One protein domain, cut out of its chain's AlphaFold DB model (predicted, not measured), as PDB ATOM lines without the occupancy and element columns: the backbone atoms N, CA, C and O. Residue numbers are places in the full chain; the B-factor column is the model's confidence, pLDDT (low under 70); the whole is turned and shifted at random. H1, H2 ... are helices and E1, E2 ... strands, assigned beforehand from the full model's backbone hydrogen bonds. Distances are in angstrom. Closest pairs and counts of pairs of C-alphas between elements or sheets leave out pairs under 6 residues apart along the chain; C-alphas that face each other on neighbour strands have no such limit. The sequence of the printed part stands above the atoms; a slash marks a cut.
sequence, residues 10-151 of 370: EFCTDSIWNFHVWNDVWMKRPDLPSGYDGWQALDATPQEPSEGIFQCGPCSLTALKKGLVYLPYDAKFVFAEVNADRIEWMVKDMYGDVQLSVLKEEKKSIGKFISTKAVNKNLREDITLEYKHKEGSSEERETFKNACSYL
ATOM      1  N   GLU A  10     152.139 173.755 178.454       81.25
ATOM      2  CA  GLU A  10     150.905 172.955 178.315       81.25
ATOM      3  C   GLU A  10     149.610 173.781 178.400       81.25
ATOM      4  O   GLU A  10     148.601 173.418 177.801       81.25
ATOM      5  N   PHE A  11     149.638 174.906 179.123       77.19
ATOM      6  CA  PHE A  11     148.500 175.823 179.265       77.19
ATOM      7  C   PHE A  11     148.587 177.020 178.306       77.19
ATOM      8  O   PHE A  11     147.739 177.908 178.348       77.19
ATOM      9  N   CYS A  12     149.629 177.075 177.473       75.00
ATOM     10  CA  CYS A  12     149.942 178.197 176.600       75.00
ATOM     11  C   CYS A  12     149.985 177.707 175.149       75.00
ATOM     12  O   CYS A  12     151.055 177.421 174.618       75.00
ATOM     13  N   THR A  13     148.815 177.606 174.512       74.31
ATOM     14  CA  THR A  13     148.721 177.301 173.070       74.31
ATOM     15  C   THR A  13     149.266 178.433 172.205       74.31
ATOM     16  O   THR A  13     149.712 178.193 171.089       74.31
ATOM     17  N   ASP A  14     149.260 179.653 172.739       75.69
ATOM     18  CA  ASP A  14     149.753 180.844 172.062       75.69
ATOM     19  C   ASP A  14     151.271 180.977 172.244       75.69
ATOM     20  O   ASP A  14     151.851 180.565 173.256       75.69
ATOM     21  N   SER A  15     151.936 181.611 171.280       78.12
ATOM     22  CA  SER A  15     153.366 181.898 171.364       78.12
ATOM     23  C   SER A  15     153.637 183.376 171.112       78.12
ATOM     24  O   SER A  15     153.014 184.014 170.272       78.12
ATOM     25  N   ILE A  16     154.566 183.934 171.887       85.75
ATOM     26  CA  ILE A  16     155.055 185.302 171.715       85.75
ATOM     27  C   ILE A  16     156.544 185.185 171.453       85.75
ATOM     28  O   ILE A  16     157.320 184.846 172.351       85.75
ATOM     29  N   TRP A  17     156.912 185.448 170.209       90.81
ATOM     30  CA  TRP A  17     158.277 185.336 169.733       90.81
ATOM     31  C   TRP A  17     159.016 186.633 170.059       90.81
ATOM     32  O   TRP A  17     158.425 187.716 170.072       90.81
ATOM     33  N   ASN A  18     160.312 186.547 170.348       89.69
ATOM     34  CA  ASN A  18     161.136 187.745 170.545       89.69
ATOM     35  C   ASN A  18     161.170 188.623 169.275       89.69
ATOM     36  O   ASN A  18     161.189 189.850 169.373       89.69
ATOM     37  N   PHE A  19     161.152 187.984 168.107       94.12
ATOM     38  CA  PHE A  19     160.923 188.543 166.789       94.12
ATOM     39  C   PHE A  19     160.310 187.461 165.892       94.12
ATOM     40  O   PHE A  19     160.514 186.267 166.104       94.12
ATOM     41  N   HIS A  20     159.605 187.899 164.859       95.50
ATOM     42  CA  HIS A  20     159.137 187.059 163.763       95.50
ATOM     43  C   HIS A  20     159.423 187.781 162.444       95.50
ATOM     44  O   HIS A  20     159.452 189.015 162.415       95.50
ATOM     45  N   VAL A  21     159.708 187.034 161.378       97.25
ATOM     46  CA  VAL A  21     160.080 187.590 160.072       97.25
ATOM     47  C   VAL A  21     159.166 187.025 159.000       97.25
ATOM     48  O   VAL A  21     159.119 185.818 158.787       97.25
ATOM     49  N   TRP A  22     158.524 187.924 158.264       98.25
ATOM     50  CA  TRP A  22     157.708 187.617 157.095       98.25
ATOM     51  C   TRP A  22     158.095 188.530 155.919       98.25
ATOM     52  O   TRP A  22     159.092 189.262 155.975       98.25
ATOM     53  N   ASN A  23     157.338 188.485 154.822       98.62
ATOM     54  CA  ASN A  23     157.590 189.279 153.624       98.62
ATOM     55  C   ASN A  23     156.449 190.249 153.313       98.62
ATOM     56  O   ASN A  23     155.282 189.887 153.386       98.62
ATOM     57  N   ASP A  24     156.804 191.447 152.846       98.38
ATOM     58  CA  ASP A  24     155.861 192.371 152.217       98.38
ATOM     59  C   ASP A  24     156.029 192.368 150.697       98.38
ATOM     60  O   ASP A  24     157.135 192.520 150.172       98.38
ATOM     61  N   VAL A  25     154.917 192.220 149.975       98.12
ATOM     62  CA  VAL A  25     154.884 192.193 148.508       98.12
ATOM     63  C   VAL A  25     153.980 193.303 147.984       98.12
ATOM     64  O   VAL A  25     152.835 193.442 148.401       98.12
ATOM     65  N   TRP A  26     154.493 194.102 147.047       98.38
ATOM     66  CA  TRP A  26     153.740 195.195 146.434       98.38
ATOM     67  C   TRP A  26     152.901 194.698 145.256       98.38
ATOM     68  O   TRP A  26     153.448 194.291 144.228       98.38
ATOM     69  N   MET A  27     151.575 194.765 145.365       98.44
ATOM     70  CA  MET A  27     150.672 194.345 144.289       98.44
ATOM     71  C   MET A  27     149.328 195.082 144.319       98.44
ATOM     72  O   MET A  27     148.982 195.757 145.288       98.44
ATOM     73  N   LYS A  28     148.562 194.947 143.232       98.19
ATOM     74  CA  LYS A  28     147.143 195.322 143.220       98.19
ATOM     75  C   LYS A  28     146.298 194.225 143.864       98.19
ATOM     76  O   LYS A  28     146.651 193.052 143.772       98.19
ATOM     77  N   ARG A  29     145.152 194.611 144.419       98.06
ATOM     78  CA  ARG A  29     144.117 193.748 144.998       98.06
ATOM     79  C   ARG A  29     142.788 193.940 144.261       98.06
ATOM     80  O   ARG A  29     141.851 194.498 144.825       98.06
ATOM     81  N   PRO A  30     142.689 193.515 142.982       97.88
ATOM     82  CA  PRO A  30     141.455 193.653 142.200       97.88
ATOM     83  C   PRO A  30     140.292 192.814 142.755       97.88
ATOM     84  O   PRO A  30     139.148 193.011 142.357       97.88
ATOM     85  N   ASP A  31     140.594 191.875 143.649       97.69
ATOM     86  CA  ASP A  31     139.648 191.084 144.428       97.69
ATOM     87  C   ASP A  31     139.010 191.868 145.594       97.69
ATOM     88  O   ASP A  31     137.978 191.451 146.117       97.69
ATOM     89  N   LEU A  32     139.588 193.011 145.989       97.50
ATOM     90  CA  LEU A  32     139.095 193.883 147.058       97.50
ATOM     91  C   LEU A  32     138.512 195.200 146.504       97.50
ATOM     92  O   LEU A  32     138.795 195.591 145.370       97.50
ATOM     93  N   PRO A  33     137.717 195.947 147.301       95.75
ATOM     94  CA  PRO A  33     137.334 197.312 146.949       95.75
ATOM     95  C   PRO A  33     138.550 198.231 146.737       95.75
ATOM     96  O   PRO A  33     139.655 197.961 147.204       95.75
ATOM     97  N   SER A  34     138.340 199.372 146.081       96.06
ATOM     98  CA  SER A  34     139.407 200.364 145.900       96.06
ATOM     99  C   SER A  34     140.003 200.815 147.243       96.06
ATOM    100  O   SER A  34     139.269 201.070 148.202       96.06
ATOM    101  N   GLY A  35     141.332 200.943 147.293       96.56
ATOM    102  CA  GLY A  35     142.073 201.419 148.466       96.56
ATOM    103  C   GLY A  35     142.823 200.350 149.268       96.56
ATOM    104  O   GLY A  35     143.359 200.692 150.319       96.56
ATOM    105  N   TYR A  36     142.884 199.097 148.798       98.12
ATOM    106  CA  TYR A  36     143.620 198.002 149.461       98.12
ATOM    107  C   TYR A  36     144.829 197.463 148.670       98.12
ATOM    108  O   TYR A  36     145.482 196.515 149.117       98.12
ATOM    109  N   ASP A  37     145.159 198.093 147.539       98.12
ATOM    110  CA  ASP A  37     146.417 197.904 146.803       98.12
ATOM    111  C   ASP A  37     147.645 198.284 147.660       98.12
ATOM    112  O   ASP A  37     147.524 198.918 148.709       98.12
ATOM    113  N   GLY A  38     148.846 197.958 147.172       98.31
ATOM    114  CA  GLY A  38     150.120 198.346 147.781       98.31
ATOM    115  C   GLY A  38     150.798 197.172 148.474       98.31
ATOM    116  O   GLY A  38     150.753 196.051 147.963       98.31
ATOM    117  N   TRP A  39     151.426 197.420 149.624       98.56
ATOM    118  CA  TRP A  39     152.089 196.384 150.419       98.56
ATOM    119  C   TRP A  39     151.092 195.377 150.993       98.56
ATOM    120  O   TRP A  39     150.086 195.751 151.603       98.56
ATOM    121  N   GLN A  40     151.394 194.098 150.787       98.56
ATOM    122  CA  GLN A  40     150.656 192.967 151.325       98.56
ATOM    123  C   GLN A  40     151.601 192.088 152.145       98.56
ATOM    124  O   GLN A  40     152.629 191.674 151.609       98.56
ATOM    125  N   ALA A  41     151.223 191.760 153.377       98.56
ATOM    126  CA  ALA A  41     151.953 190.815 154.210       98.56
ATOM    127  C   ALA A  41     151.715 189.381 153.714       98.56
ATOM    128  O   ALA A  41     150.572 188.982 153.458       98.56
ATOM    129  N   LEU A  42     152.800 188.629 153.550       97.94
ATOM    130  CA  LEU A  42     152.836 187.203 153.248       97.94
ATOM    131  C   LEU A  42     153.797 186.534 154.226       97.94
ATOM    132  O   LEU A  42     154.956 186.944 154.329       97.94
ATOM    133  N   ASP A  43     153.340 185.473 154.879       97.88
ATOM    134  CA  ASP A  43     154.169 184.684 155.783       97.88
ATOM    135  C   ASP A  43     154.249 183.232 155.300       97.88
ATOM    136  O   ASP A  43     153.245 182.541 155.132       97.88
ATOM    137  N   ALA A  44     155.475 182.790 155.024       96.69
ATOM    138  CA  ALA A  44     155.773 181.423 154.604       96.69
ATOM    139  C   ALA A  44     156.147 180.517 155.790       96.69
ATOM    140  O   ALA A  44     156.352 179.316 155.603       96.69
ATOM    141  N   THR A  45     156.264 181.078 156.993       94.25
ATOM    142  CA  THR A  45     156.544 180.327 158.214       94.25
ATOM    143  C   THR A  45     155.290 179.539 158.594       94.25
ATOM    144  O   THR A  45     154.229 180.133 158.784       94.25
ATOM    145  N   PRO A  46     155.354 178.198 158.684       92.56
ATOM    146  CA  PRO A  46     154.175 177.380 158.940       92.56
ATOM    147  C   PRO A  46     153.733 177.522 160.404       92.56
ATOM    148  O   PRO A  46     154.233 176.813 161.274       92.56
ATOM    149  N   GLN A  47     152.808 178.450 160.663       89.25
ATOM    150  CA  GLN A  47     152.238 178.708 161.989       89.25
ATOM    151  C   GLN A  47     150.808 178.161 162.082       89.25
ATOM    152  O   GLN A  47     150.584 177.111 162.679       89.25
ATOM    153  N   GLU A  48     149.860 178.821 161.415       87.88
ATOM    154  CA  GLU A  48     148.446 178.438 161.394       87.88
ATOM    155  C   GLU A  48     148.035 177.913 160.009       87.88
ATOM    156  O   GLU A  48     148.428 178.485 158.987       87.88
ATOM    157  N   PRO A  49     147.241 176.830 159.927       90.88
ATOM    158  CA  PRO A  49     146.715 176.364 158.655       90.88
ATOM    159  C   PRO A  49     145.606 177.299 158.149       90.88
ATOM    160  O   PRO A  49     144.595 177.511 158.818       90.88
ATOM    161  N   SER A  50     145.743 177.777 156.915       92.94
ATOM    162  CA  SER A  50     144.696 178.486 156.179       92.94
ATOM    163  C   SER A  50     144.139 177.566 155.100       92.94
ATOM    164  O   SER A  50     144.883 176.986 154.312       92.94
ATOM    165  N   GLU A  51     142.821 177.352 155.111       91.94
ATOM    166  CA  GLU A  51     142.138 176.416 154.200       91.94
ATOM    167  C   GLU A  51     142.719 174.983 154.229       91.94
ATOM    168  O   GLU A  51     142.671 174.243 153.249       91.94
ATOM    169  N   GLY A  52     143.246 174.567 155.388       92.56
ATOM    170  CA  GLY A  52     143.776 173.219 155.618       92.56
ATOM    171  C   GLY A  52     145.230 173.004 155.189       92.56
ATOM    172  O   GLY A  52     145.718 171.879 155.287       92.56
ATOM    173  N   ILE A  53     145.932 174.052 154.748       95.25
ATOM    174  CA  ILE A  53     147.358 174.009 154.395       95.25
ATOM    175  C   ILE A  53     148.127 175.151 155.072       95.25
ATOM    176  O   ILE A  53     147.555 176.182 155.411       95.25
ATOM    177  N   PHE A  54     149.431 174.975 155.291       95.56
ATOM    178  CA  PHE A  54     150.277 176.019 155.878       95.56
ATOM    179  C   PHE A  54     150.610 177.091 154.836       95.56
ATOM    180  O   PHE A  54     151.524 176.925 154.029       95.56
ATOM    181  N   GLN A  55     149.832 178.170 154.855       95.94
ATOM    182  CA  GLN A  55     149.988 179.353 154.013       95.94
ATOM    183  C   GLN A  55     149.413 180.573 154.743       95.94
ATOM    184  O   GLN A  55     148.472 180.426 155.523       95.94
ATOM    185  N   CYS A  56     149.946 181.766 154.472       97.75
ATOM    186  CA  CYS A  56     149.423 183.005 155.037       97.75
ATOM    187  C   CYS A  56     149.568 184.184 154.058       97.75
ATOM    188  O   CYS A  56     150.657 184.464 153.546       97.75
ATOM    189  N   GLY A  57     148.468 184.904 153.833       96.88
ATOM    190  CA  GLY A  57     148.404 186.088 152.976       96.88
ATOM    191  C   GLY A  57     148.046 185.773 151.514       96.88
ATOM    192  O   GLY A  57     147.772 184.628 151.162       96.88
ATOM    193  N   PRO A  58     148.009 186.786 150.625       97.94
ATOM    194  CA  PRO A  58     148.404 188.180 150.841       97.94
ATOM    195  C   PRO A  58     147.391 188.985 151.674       97.94
ATOM    196  O   PRO A  58     146.199 189.056 151.352       97.94
ATOM    197  N   CYS A  59     147.877 189.665 152.713       98.00
ATOM    198  CA  CYS A  59     147.066 190.498 153.597       98.00
ATOM    199  C   CYS A  59     147.361 191.996 153.414       98.00
ATOM    200  O   CYS A  59     148.496 192.430 153.577       98.00
ATOM    201  N   SER A  60     146.348 192.809 153.100       98.50
ATOM    202  CA  SER A  60     146.538 194.251 152.869       98.50
ATOM    203  C   SER A  60     146.885 194.988 154.164       98.50
ATOM    204  O   SER A  60     146.063 195.037 155.084       98.50
ATOM    205  N   LEU A  61     148.045 195.658 154.211       98.38
ATOM    206  CA  LEU A  61     148.440 196.489 155.363       98.38
ATOM    207  C   LEU A  61     147.405 197.589 155.646       98.38
ATOM    208  O   LEU A  61     147.073 197.864 156.798       98.38
ATOM    209  N   THR A  62     146.799 198.158 154.598       98.06
ATOM    210  CA  THR A  62     145.719 199.146 154.742       98.06
ATOM    211  C   THR A  62     144.479 198.558 155.420       98.06
ATOM    212  O   THR A  62     143.809 199.256 156.184       98.06
ATOM    213  N   ALA A  63     144.145 197.292 155.147       97.75
ATOM    214  CA  ALA A  63     143.036 196.609 155.814       97.75
ATOM    215  C   ALA A  63     143.365 196.318 157.284       97.75
ATOM    216  O   ALA A  63     142.531 196.591 158.151       97.75
ATOM    217  N   LEU A  64     144.587 195.845 157.563       97.56
ATOM    218  CA  LEU A  64     145.081 195.590 158.920       97.56
ATOM    219  C   LEU A  64     145.026 196.848 159.783       97.56
ATOM    220  O   LEU A  64     144.415 196.838 160.848       97.56
ATOM    221  N   LYS A  65     145.557 197.967 159.281       97.56
ATOM    222  CA  LYS A  65     145.584 199.242 160.006       97.56
ATOM    223  C   LYS A  65     144.187 199.781 160.341       97.56
ATOM    224  O   LYS A  65     144.022 200.477 161.337       97.56
ATOM    225  N   LYS A  66     143.172 199.428 159.543       97.00
ATOM    226  CA  LYS A  66     141.753 199.765 159.777       97.00
ATOM    227  C   LYS A  66     140.993 198.715 160.603       97.00
ATOM    228  O   LYS A  66     139.806 198.896 160.869       97.00
ATOM    229  N   GLY A  67     141.625 197.596 160.960       96.44
ATOM    230  CA  GLY A  67     140.986 196.497 161.689       96.44
ATOM    231  C   GLY A  67     139.946 195.731 160.865       96.44
ATOM    232  O   GLY A  67     139.046 195.114 161.425       96.44
ATOM    233  N   LEU A  68     140.031 195.763 159.530       96.88
ATOM    234  CA  LEU A  68     139.078 195.097 158.631       96.88
ATOM    235  C   LEU A  68     139.474 193.634 158.393       96.88
ATOM    236  O   LEU A  68     139.701 193.197 157.267       96.88
ATOM    237  N   VAL A  69     139.548 192.867 159.481       95.94
ATOM    238  CA  VAL A  69     140.079 191.492 159.501       95.94
ATOM    239  C   VAL A  69     139.171 190.442 158.847       95.94
ATOM    240  O   VAL A  69     139.500 189.261 158.815       95.94
ATOM    241  N   TYR A  70     138.002 190.843 158.342       94.56
ATOM    242  CA  TYR A  70     137.127 189.973 157.552       94.56
ATOM    243  C   TYR A  70     137.551 189.883 156.078       94.56
ATOM    244  O   TYR A  70     137.046 189.021 155.361       94.56
ATOM    245  N   LEU A  71     138.422 190.786 155.612       96.69
ATOM    246  CA  LEU A  71     138.923 190.771 154.241       96.69
ATOM    247  C   LEU A  71     139.973 189.665 154.062       96.69
ATOM    248  O   LEU A  71     140.782 189.440 154.966       96.69
ATOM    249  N   PRO A  72     139.994 188.989 152.902       95.56
ATOM    250  CA  PRO A  72     141.002 187.981 152.621       95.56
ATOM    251  C   PRO A  72     142.390 188.613 152.384       95.56
ATOM    252  O   PRO A  72     142.500 189.767 151.964       95.56
ATOM    253  N   TYR A  73     143.490 187.893 152.580       96.06
ATOM    254  CA  TYR A  73     143.593 186.561 153.187       96.06
ATOM    255  C   TYR A  73     144.185 186.683 154.594       96.06
ATOM    256  O   TYR A  73     144.933 187.621 154.869       96.06
ATOM    257  N   ASP A  74     143.786 185.775 155.487       96.88
ATOM    258  CA  ASP A  74     144.378 185.555 156.820       96.88
ATOM    259  C   ASP A  74     144.507 186.791 157.723       96.88
ATOM    260  O   ASP A  74     145.260 186.797 158.695       96.88
ATOM    261  N   ALA A  75     143.723 187.840 157.457       96.44
ATOM    262  CA  ALA A  75     143.869 189.127 158.129       96.44
ATOM    263  C   ALA A  75     143.670 189.056 159.646       96.44
ATOM    264  O   ALA A  75     144.233 189.868 160.366       96.44
ATOM    265  N   LYS A  76     142.907 188.080 160.151       95.06
ATOM    266  CA  LYS A  76     142.756 187.845 161.596       95.06
ATOM    267  C   LYS A  76     144.066 187.417 162.248       95.06
ATOM    268  O   LYS A  76     144.398 187.939 163.307       95.06
ATOM    269  N   PHE A  77     144.780 186.493 161.608       94.75
ATOM    270  CA  PHE A  77     146.046 185.969 162.105       94.75
ATOM    271  C   PHE A  77     147.109 187.069 162.083       94.75
ATOM    272  O   PHE A  77     147.599 187.460 163.139       94.75
ATOM    273  N   VAL A  78     147.328 187.692 160.920       96.94
ATOM    274  CA  VAL A  78     148.327 188.764 160.769       96.94
ATOM    275  C   VAL A  78     148.017 189.969 161.668       96.94
ATOM    276  O   VAL A  78     148.917 190.609 162.208       96.94
ATOM    277  N   PHE A  79     146.735 190.290 161.892       96.94
ATOM    278  CA  PHE A  79     146.360 191.345 162.836       96.94
ATOM    279  C   PHE A  79     146.752 191.000 164.276       96.94
ATOM    280  O   PHE A  79     147.232 191.881 164.992       96.94
ATOM    281  N   ALA A  80     146.565 189.748 164.704       94.69
ATOM    282  CA  ALA A  80     146.938 189.295 166.040       94.69
ATOM    283  C   ALA A  80     148.459 189.343 166.257       94.69
ATOM    284  O   ALA A  80     148.893 189.811 167.309       94.69
ATOM    285  N   GLU A  81     149.262 188.985 165.247       96.12
ATOM    286  CA  GLU A  81     150.735 189.035 165.315       96.12
ATOM    287  C   GLU A  81     151.277 190.423 165.698       96.12
ATOM    288  O   GLU A  81     152.333 190.536 166.324       96.12
ATOM    289  N   VAL A  82     150.550 191.495 165.354       96.81
ATOM    290  CA  VAL A  82     151.009 192.876 165.573       96.81
ATOM    291  C   VAL A  82     150.162 193.696 166.552       96.81
ATOM    292  O   VAL A  82     150.651 194.723 167.031       96.81
ATOM    293  N   ASN A  83     148.937 193.279 166.883       95.69
ATOM    294  CA  ASN A  83     148.028 194.025 167.769       95.69
ATOM    295  C   ASN A  83     147.533 193.246 168.996       95.69
ATOM    296  O   ASN A  83     146.766 193.821 169.756       95.69
ATOM    297  N   ALA A  84     147.898 191.976 169.209       92.69
ATOM    298  CA  ALA A  84     147.369 191.223 170.349       92.69
ATOM    299  C   ALA A  84     147.702 191.873 171.708       92.69
ATOM    300  O   ALA A  84     148.835 192.288 171.965       92.69
ATOM    301  N   ASP A  85     146.712 191.897 172.603       91.12
ATOM    302  CA  ASP A  85     146.919 192.224 174.013       91.12
ATOM    303  C   ASP A  85     147.529 190.990 174.706       91.12
ATOM    304  O   ASP A  85     147.011 189.879 174.583       91.12
ATOM    305  N   ARG A  86     148.630 191.160 175.451       89.19
ATOM    306  CA  ARG A  86     149.244 190.061 176.216       89.19
ATOM    307  C   ARG A  86     148.668 190.019 177.622       89.19
ATOM    308  O   ARG A  86     148.710 191.019 178.335       89.19
ATOM    309  N   ILE A  87     148.220 188.843 178.050       87.50
ATOM    310  CA  ILE A  87     147.665 188.643 179.390       87.50
ATOM    311  C   ILE A  87     148.477 187.582 180.112       87.50
ATOM    312  O   ILE A  87     148.604 186.447 179.660       87.50
ATOM    313  N   GLU A  88     149.047 187.965 181.246       86.81
ATOM    314  CA  GLU A  88     149.788 187.060 182.107       86.81
ATOM    315  C   GLU A  88     148.861 186.495 183.171       86.81
ATOM    316  O   GLU A  88     148.285 187.232 183.970       86.81
ATOM    317  N   TRP A  89     148.753 185.173 183.201       86.75
ATOM    318  CA  TRP A  89     147.958 184.447 184.182       86.75
ATOM    319  C   TRP A  89     148.860 183.741 185.185       86.75
ATOM    320  O   TRP A  89     149.884 183.165 184.810       86.75
ATOM    321  N   MET A  90     148.458 183.737 186.449       85.62
ATOM    322  CA  MET A  90     148.940 182.799 187.451       85.62
ATOM    323  C   MET A  90     148.011 181.593 187.478       85.62
ATOM    324  O   MET A  90     146.796 181.754 187.596       85.62
ATOM    325  N   VAL A  91     148.606 180.412 187.388       86.69
ATOM    326  CA  VAL A  91     147.937 179.119 187.452       86.69
ATOM    327  C   VAL A  91     148.290 178.504 188.802       86.69
ATOM    328  O   VAL A  91     149.469 178.259 189.068       86.69
ATOM    329  N   LYS A  92     147.289 178.302 189.659       82.75
ATOM    330  CA  LYS A  92     147.426 177.584 190.931       82.75
ATOM    331  C   LYS A  92     146.680 176.259 190.811       82.75
ATOM    332  O   LYS A  92     145.477 176.266 190.557       82.75
ATOM    333  N   ASP A  93     147.390 175.146 190.958       75.81
ATOM    334  CA  ASP A  93     146.775 173.818 191.023       75.81
ATOM    335  C   ASP A  93     146.446 173.512 192.485       75.81
ATOM    336  O   ASP A  93     147.333 173.263 193.303       75.81
ATOM    337  N   MET A  94     145.163 173.578 192.830       66.62
ATOM    338  CA  MET A  94     144.687 173.220 194.159       66.62
ATOM    339  C   MET A  94     143.978 171.877 194.101       66.62
ATOM    340  O   MET A  94     142.770 171.802 193.887       66.62
ATOM    341  N   TYR A  95     144.734 170.810 194.362       64.44
ATOM    342  CA  TYR A  95     144.201 169.451 194.501       64.44
ATOM    343  C   TYR A  95     143.415 168.974 193.262       64.44
ATOM    344  O   TYR A  95     142.421 168.261 193.402       64.44
ATOM    345  N   GLY A  96     143.861 169.352 192.057       68.69
ATOM    346  CA  GLY A  96     143.218 168.989 190.794       68.69
ATOM    347  C   GLY A  96     142.177 169.991 190.289       68.69
ATOM    348  O   GLY A  96     141.615 169.762 189.218       68.69
ATOM    349  N   ASP A  97     141.929 171.089 191.014       76.00
ATOM    350  CA  ASP A  97     141.180 172.245 190.513       76.00
ATOM    351  C   ASP A  97     142.144 173.380 190.139       76.00
ATOM    352  O   ASP A  97     142.929 173.861 190.963       76.00
ATOM    353  N   VAL A  98     142.097 173.800 188.874       80.00
ATOM    354  CA  VAL A  98     143.000 174.817 188.328       80.00
ATOM    355  C   VAL A  98     142.382 176.195 188.525       80.00
ATOM    356  O   VAL A  98     141.432 176.573 187.840       80.00
ATOM    357  N   GLN A  99     142.965 176.988 189.421       82.31
ATOM    358  CA  GLN A  99     142.591 178.386 189.599       82.31
ATOM    359  C   GLN A  99     143.470 179.307 188.757       82.31
ATOM    360  O   GLN A  99     144.700 179.301 188.857       82.31
ATOM    361  N   LEU A 100     142.817 180.151 187.958       82.50
ATOM    362  CA  LEU A 100     143.455 181.176 187.141       82.50
ATOM    363  C   LEU A 100     143.240 182.553 187.769       82.50
ATOM    364  O   LEU A 100     142.114 182.938 188.078       82.50
ATOM    365  N   SER A 101     144.314 183.325 187.919       81.69
ATOM    366  CA  SER A 101     144.223 184.740 188.301       81.69
ATOM    367  C   SER A 101     145.088 185.607 187.394       81.69
ATOM    368  O   SER A 101     146.211 185.234 187.067       81.69
ATOM    369  N   VAL A 102     144.563 186.755 186.965       83.25
ATOM    370  CA  VAL A 102     145.306 187.696 186.116       83.25
ATOM    371  C   VAL A 102     146.404 188.362 186.945       83.25
ATOM    372  O   VAL A 102     146.141 188.885 188.027       83.25
ATOM    373  N   LEU A 103     147.632 188.339 186.430       81.25
ATOM    374  CA  LEU A 103     148.787 189.042 186.984       81.25
ATOM    375  C   LEU A 103     148.978 190.399 186.318       81.25
ATOM    376  O   LEU A 103     149.203 191.397 186.997       81.25
ATOM    377  N   LYS A 104     148.908 190.427 184.984       83.19
ATOM    378  CA  LYS A 104     149.227 191.610 184.186       83.19
ATOM    379  C   LYS A 104     148.496 191.575 182.849       83.19
ATOM    380  O   LYS A 104     148.359 190.516 182.245       83.19
ATOM    381  N   GLU A 105     148.077 192.742 182.376       85.31
ATOM    382  CA  GLU A 105     147.559 192.960 181.024       85.31
ATOM    383  C   GLU A 105     148.454 193.998 180.332       85.31
ATOM    384  O   GLU A 105     148.640 195.111 180.830       85.31
ATOM    385  N   GLU A 106     149.034 193.645 179.187       87.38
ATOM    386  CA  GLU A 106     149.964 194.483 178.435       87.38
ATOM    387  C   GLU A 106     149.472 194.712 177.006       87.38
ATOM    388  O   GLU A 106     149.701 193.898 176.111       87.38
ATOM    389  N   LYS A 107     148.893 195.892 176.775       89.69
ATOM    390  CA  LYS A 107     148.308 196.287 175.477       89.69
ATOM    391  C   LYS A 107     149.310 196.754 174.426       89.69
ATOM    392  O   LYS A 107     148.956 197.027 173.295       89.69
ATOM    393  N   LYS A 108     150.571 196.924 174.833       90.69
ATOM    394  CA  LYS A 108     151.623 197.592 174.039       90.69
ATOM    395  C   LYS A 108     152.875 196.731 173.878       90.69
ATOM    396  O   LYS A 108     153.953 197.246 173.568       90.69
ATOM    397  N   SER A 109     152.777 195.452 174.236       90.94
ATOM    398  CA  SER A 109     153.919 194.537 174.297       90.94
ATOM    399  C   SER A 109     154.190 193.849 172.955       90.94
ATOM    400  O   SER A 109     155.355 193.593 172.651       90.94
ATOM    401  N   ILE A 110     153.152 193.624 172.142       95.38
ATOM    402  CA  ILE A 110     153.197 192.905 170.859       95.38
ATOM    403  C   ILE A 110     153.362 193.864 169.668       95.38
ATOM    404  O   ILE A 110     152.988 195.037 169.730       95.38
ATOM    405  N   GLY A 111     153.965 193.378 168.576       96.00
ATOM    406  CA  GLY A 111     154.108 194.127 167.321       96.00
ATOM    407  C   GLY A 111     154.953 195.392 167.446       96.00
ATOM    408  O   GLY A 111     154.557 196.460 166.979       96.00
ATOM    409  N   LYS A 112     156.085 195.315 168.148       95.94
ATOM    410  CA  LYS A 112     156.965 196.467 168.382       95.94
ATOM    411  C   LYS A 112     158.072 196.529 167.340       95.94
ATOM    412  O   LYS A 112     158.641 195.506 166.987       95.94
ATOM    413  N   PHE A 113     158.439 197.750 166.946       97.31
ATOM    414  CA  PHE A 113     159.594 198.017 166.085       97.31
ATOM    415  C   PHE A 113     159.593 197.180 164.798       97.31
ATOM    416  O   PHE A 113     160.636 196.649 164.410       97.31
ATOM    417  N   ILE A 114     158.437 197.062 164.138       98.44
ATOM    418  CA  ILE A 114     158.335 196.373 162.847       98.44
ATOM    419  C   ILE A 114     159.281 197.090 161.890       98.44
ATOM    420  O   ILE A 114     159.175 198.300 161.681       98.44
ATOM    421  N   SER A 115     160.268 196.358 161.387       98.50
ATOM    422  CA  SER A 115     161.446 196.941 160.759       98.50
ATOM    423  C   SER A 115     161.700 196.325 159.400       98.50
ATOM    424  O   SER A 115     161.620 195.113 159.231       98.50
ATOM    425  N   THR A 116     162.111 197.160 158.455       98.38
ATOM    426  CA  THR A 116     162.657 196.720 157.174       98.38
ATOM    427  C   THR A 116     164.005 197.379 156.911       98.38
ATOM    428  O   THR A 116     164.436 198.300 157.613       98.38
ATOM    429  N   LYS A 117     164.725 196.882 155.909       97.88
ATOM    430  CA  LYS A 117     165.967 197.501 155.457       97.88
ATOM    431  C   LYS A 117     165.629 198.725 154.605       97.88
ATOM    432  O   LYS A 117     165.002 198.586 153.560       97.88
ATOM    433  N   ALA A 118     166.161 199.885 154.984       97.31
ATOM    434  CA  ALA A 118     166.000 201.115 154.222       97.31
ATOM    435  C   ALA A 118     166.484 200.967 152.767       97.31
ATOM    436  O   ALA A 118     167.504 200.316 152.469       97.31
ATOM    437  N   VAL A 119     165.779 201.639 151.855       95.94
ATOM    438  CA  VAL A 119     166.096 201.643 150.421       95.94
ATOM    439  C   VAL A 119     167.559 202.042 150.207       95.94
ATOM    440  O   VAL A 119     168.003 203.116 150.616       95.94
ATOM    441  N   ASN A 120     168.324 201.151 149.570       91.69
ATOM    442  CA  ASN A 120     169.745 201.329 149.240       91.69
ATOM    443  C   ASN A 120     170.687 201.622 150.428       91.69
ATOM    444  O   ASN A 120     171.794 202.101 150.216       91.69
ATOM    445  N   LYS A 121     170.287 201.343 151.679       92.62
ATOM    446  CA  LYS A 121     171.136 201.565 152.868       92.62
ATOM    447  C   LYS A 121     171.068 200.385 153.833       92.62
ATOM    448  O   LYS A 121     170.028 199.744 153.946       92.62
ATOM    449  N   ASN A 122     172.149 200.087 154.555       91.69
ATOM    450  CA  ASN A 122     172.125 199.129 155.673       91.69
ATOM    451  C   ASN A 122     171.671 199.836 156.963       91.69
ATOM    452  O   ASN A 122     172.366 199.821 157.973       91.69
ATOM    453  N   LEU A 123     170.528 200.518 156.884       96.38
ATOM    454  CA  LEU A 123     169.891 201.200 158.005       96.38
ATOM    455  C   LEU A 123     168.526 200.569 158.253       96.38
ATOM    456  O   LEU A 123     167.855 200.149 157.307       96.38
ATOM    457  N   ARG A 124     168.126 200.523 159.522       97.81
ATOM    458  CA  ARG A 124     166.776 200.129 159.920       97.81
ATOM    459  C   ARG A 124     165.793 201.222 159.513       97.81
ATOM    460  O   ARG A 124     165.987 202.381 159.872       97.81
ATOM    461  N   GLU A 125     164.743 200.840 158.809       98.31
ATOM    462  CA  GLU A 125     163.557 201.653 158.574       98.31
ATOM    463  C   GLU A 125     162.418 201.086 159.421       98.31
ATOM    464  O   GLU A 125     162.134 199.892 159.364       98.31
ATOM    465  N   ASP A 126     161.825 201.927 160.266       98.38
ATOM    466  CA  ASP A 126     160.724 201.532 161.140       98.38
ATOM    467  C   ASP A 126     159.400 201.740 160.404       98.38
ATOM    468  O   ASP A 126     159.049 202.868 160.059       98.38
ATOM    469  N   ILE A 127     158.685 200.646 160.165       98.44
ATOM    470  CA  ILE A 127     157.406 200.612 159.448       98.44
ATOM    471  C   ILE A 127     156.255 200.209 160.376       98.44
ATOM    472  O   ILE A 127     155.179 199.846 159.910       98.44
ATOM    473  N   THR A 128     156.437 200.301 161.701       98.44
ATOM    474  CA  THR A 128     155.395 199.940 162.684       98.44
ATOM    475  C   THR A 128     154.082 200.674 162.413       98.44
ATOM    476  O   THR A 128     153.000 200.094 162.500       98.44
ATOM    477  N   LEU A 129     154.176 201.951 162.027       98.31
ATOM    478  CA  LEU A 129     153.008 202.780 161.738       98.31
ATOM    479  C   LEU A 129     152.326 202.449 160.405       98.31
ATOM    480  O   LEU A 129     151.230 202.950 160.166       98.31
ATOM    481  N   GLU A 130     152.918 201.622 159.544       98.06
ATOM    482  CA  GLU A 130     152.245 201.104 158.345       98.06
ATOM    483  C   GLU A 130     151.265 199.976 158.695       98.06
ATOM    484  O   GLU A 130     150.208 199.866 158.077       98.06
ATOM    485  N   TYR A 131     151.562 199.200 159.741       98.38
ATOM    486  CA  TYR A 131     150.729 198.088 160.206       98.38
ATOM    487  C   TYR A 131     149.639 198.516 161.188       98.38
ATOM    488  O   TYR A 131     148.521 198.006 161.138       98.38
ATOM    489  N   LYS A 132     149.956 199.441 162.100       97.81
ATOM    490  CA  LYS A 132     149.041 199.843 163.176       97.81
ATOM    491  C   LYS A 132     149.149 201.317 163.541       97.81
ATOM    492  O   LYS A 132     150.076 202.023 163.153       97.81
ATOM    493  N   HIS A 133     148.155 201.801 164.276       98.06
ATOM    494  CA  HIS A 133     148.176 203.152 164.827       98.06
ATOM    495  C   HIS A 133     149.143 203.253 166.013       98.06
ATOM    496  O   HIS A 133     149.632 202.257 166.544       98.06
ATOM    497  N   LYS A 134     149.461 204.485 166.414       97.06
ATOM    498  CA  LYS A 134     150.391 204.737 167.514       97.06
ATOM    499  C   LYS A 134     149.800 204.227 168.830       97.06
ATOM    500  O   LYS A 134     148.726 204.655 169.232       97.06
ATOM    501  N   GLU A 135     150.568 203.406 169.533       94.12
ATOM    502  CA  GLU A 135     150.207 202.840 170.836       94.12
ATOM    503  C   GLU A 135     149.657 203.878 171.828       94.12
ATOM    504  O   GLU A 135     150.349 204.830 172.213       94.12
ATOM    505  N   GLY A 136     148.430 203.658 172.309       90.81
ATOM    506  CA  GLY A 136     147.732 204.560 173.229       90.81
ATOM    507  C   GLY A 136     147.010 205.742 172.577       90.81
ATOM    508  O   GLY A 136     146.535 206.607 173.313       90.81
ATOM    509  N   SER A 137     146.934 205.813 171.246       94.81
ATOM    510  CA  SER A 137     146.013 206.725 170.562       94.81
ATOM    511  C   SER A 137     144.583 206.167 170.567       94.81
ATOM    512  O   SER A 137     144.368 204.974 170.783       94.81
ATOM    513  N   SER A 138     143.583 207.022 170.343       95.00
ATOM    514  CA  SER A 138     142.186 206.578 170.230       95.00
ATOM    515  C   SER A 138     141.987 205.641 169.040       95.00
ATOM    516  O   SER A 138     141.282 204.642 169.157       95.00
ATOM    517  N   GLU A 139     142.666 205.923 167.929       96.50
ATOM    518  CA  GLU A 139     142.582 205.156 166.687       96.50
ATOM    519  C   GLU A 139     143.106 203.727 166.849       96.50
ATOM    520  O   GLU A 139     142.500 202.806 166.317       96.50
ATOM    521  N   GLU A 140     144.190 203.512 167.607       95.81
ATOM    522  CA  GLU A 140     144.687 202.160 167.917       95.81
ATOM    523  C   GLU A 140     143.588 201.328 168.580       95.81
ATOM    524  O   GLU A 140     143.230 200.247 168.098       95.81
ATOM    525  N   ARG A 141     142.962 201.890 169.616       93.50
ATOM    526  CA  ARG A 141     141.953 201.169 170.381       93.50
ATOM    527  C   ARG A 141     140.647 200.971 169.618       93.50
ATOM    528  O   ARG A 141     139.974 199.958 169.827       93.50
ATOM    529  N   GLU A 142     140.270 201.927 168.774       94.69
ATOM    530  CA  GLU A 142     139.137 201.820 167.850       94.69
ATOM    531  C   GLU A 142     139.383 200.739 166.795       94.69
ATOM    532  O   GLU A 142     138.521 199.879 166.613       94.69
ATOM    533  N   THR A 143     140.569 200.709 166.182       95.69
ATOM    534  CA  THR A 143     140.982 199.676 165.220       95.69
ATOM    535  C   THR A 143     140.942 198.282 165.843       95.69
ATOM    536  O   THR A 143     140.363 197.371 165.248       95.69
ATOM    537  N   PHE A 144     141.471 198.100 167.059       93.69
ATOM    538  CA  PHE A 144     141.384 196.812 167.755       93.69
ATOM    539  C   PHE A 144     139.927 196.419 168.018       93.69
ATOM    540  O   PHE A 144     139.527 195.292 167.733       93.69
ATOM    541  N   LYS A 145     139.097 197.338 168.538       91.81
ATOM    542  CA  LYS A 145     137.666 197.062 168.779       91.81
ATOM    543  C   LYS A 145     136.943 196.681 167.488       91.81
ATOM    544  O   LYS A 145     136.131 195.758 167.504       91.81
ATOM    545  N   ASN A 146     137.254 197.363 166.387       93.94
ATOM    546  CA  ASN A 146     136.711 197.058 165.072       93.94
ATOM    547  C   ASN A 146     137.102 195.639 164.633       93.94
ATOM    548  O   ASN A 146     136.224 194.852 164.292       93.94
ATOM    549  N   ALA A 147     138.382 195.269 164.746       93.56
ATOM    550  CA  ALA A 147     138.856 193.920 164.434       93.56
ATOM    551  C   ALA A 147     138.140 192.847 165.269       93.56
ATOM    552  O   ALA A 147     137.599 191.891 164.708       93.56
ATOM    553  N   CYS A 148     138.047 193.043 166.589       90.25
ATOM    554  CA  CYS A 148     137.332 192.134 167.486       90.25
ATOM    555  C   CYS A 148     135.844 192.000 167.153       90.25
ATOM    556  O   CYS A 148     135.294 190.916 167.313       90.25
ATOM    557  N   SER A 149     135.194 193.053 166.646       90.25
ATOM    558  CA  SER A 149     133.777 192.990 166.255       90.25
ATOM    559  C   SER A 149     133.495 191.972 165.139       90.25
ATOM    560  O   SER A 149     132.374 191.479 165.017       90.25
ATOM    561  N   TYR A 150     134.516 191.607 164.355       89.31
ATOM    562  CA  TYR A 150     134.438 190.590 163.302       89.31
ATOM    563  C   TYR A 150     134.854 189.182 163.768       89.31
ATOM    564  O   TYR A 150     134.835 188.226 162.977       89.31
ATOM    565  N   LEU A 151     135.245 189.028 165.036       83.25
ATOM    566  CA  LEU A 151     135.568 187.742 165.646       83.25
ATOM    567  C   LEU A 151     134.302 187.162 166.290       83.25
ATOM    568  O   LEU A 151     133.662 187.791 167.123       83.25
TER     569      LEU A 151
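Overview. This is residues 10 to 151 of the 370 residues of the protein "(mimic poison frog) hypothetical protein" of Ranitomeya imitator (mimic poison frog) (UniProt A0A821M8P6). Picture a small body with a long arm: the body is the three-stranded sheet E1 E2 E3 with H2 across one face of it, and the arm is the long two-stranded hairpin E4 and E5, which reaches away from it. H1 and H3 sit together beside H2, H4 lies near H1 and H2 away from the sheet, and the small hairpin E6 and E7 lies at the end of the domain away from the arm. The 142 printed residues have four named helices and seven named strands, in the order E1 E2 E3 H1 H2 E4 E5 E6 E7 H3 H4, and the class is mixed, helices and strands. The three sheets, E1 - E2 - E3, E4 - E5 and E6 - E7, are antiparallel. The whole is only just compact, close to loose, with a radius of gyration of the C-alphas of 17.1 A, and elongated, with spans of 58 by 36 by 30 A.

Arrangement. Start at the largest sheet, where E1, residues 23 to 27, E2, residues 38 to 43, and E3, residues 56 to 60, form a meander, each strand the antiparallel neighbour of the one before. Between E1 and E2, a hairpin, look at N 25 and O 40, 2.9 A apart. Between E2 and E3, also a hairpin, find N 41 and O 59, 2.8 A apart. The sheet is only just strongly twisted, with C-alphas up to 4.1 A off its best plane. H2, residues 75 to 83, is on this sheet at a height over the sheet of 10.2 A, over E2 and E3. It runs across the strands, at 80 degrees to E2 on the local plane; the closest C-alphas of H2 and E3 are those of Ala 75 and Cys 59, 5.7 A apart. H1, residues 61 to 65, only grazes the sheet and touches H2, the C-alphas of Leu 64 and Phe 79 being closest at 5.9 A. H3, residues 128 to 131, touches H1, closest at the C-alphas of Tyr 131 and Lys 65, 5.3 A. H4, residues 138 to 149, is close to H2 but not clearly touching, closest at the C-alphas of Phe 144 and Asn 83, 7.2 A; they run opposite ways at a steep tilt of 37 degrees, only just past shallow. Now turn to the hairpin E4, residues 86 to 94, and E5, residues 97 to 106, where N 92 and O 99 are 2.9 A apart. E4 and E5 are both apart from E1, E2 and E3. In the hairpin E6, residues 115 to 117, and E7, residues 124 to 126, N 116 and O 125 are 2.9 A apart. Each O i to N i+4 pair is within hydrogen-bond range in H1 and H4, against 4 of 5 in H2, while H3 is too short for such a pair.

Along the chain. Find C-alpha 23 at (157.590, 189.279, 153.624), where E1 begins; it is 12.7 A long, E2 is 16.3 A and E3 11.8 A. From C-alpha 75 at (143.869, 189.127, 158.129), H2 runs 11.6 A. E4 covers 25.0 A and E5 26.8 A. H1, H3, E6 and E7 are shorter. H4 runs 16.5 A and ends at C-alpha 149, at (133.777, 192.990, 166.255).

Size, cuts and confidence. The two C-alphas farthest apart are those of Tyr 95 and Asn 120, 61.0 A. The printed part has no cut. The link from E2 to E3, residues 44 to 55, is long; within it residues 49 to 50 pair with residues 53 to 54, antiparallel. Residues 10 to 22 are another long stretch with no named element. Mean pLDDT of the printed part is 92.6; look for values under 70 at residues 94 to 96.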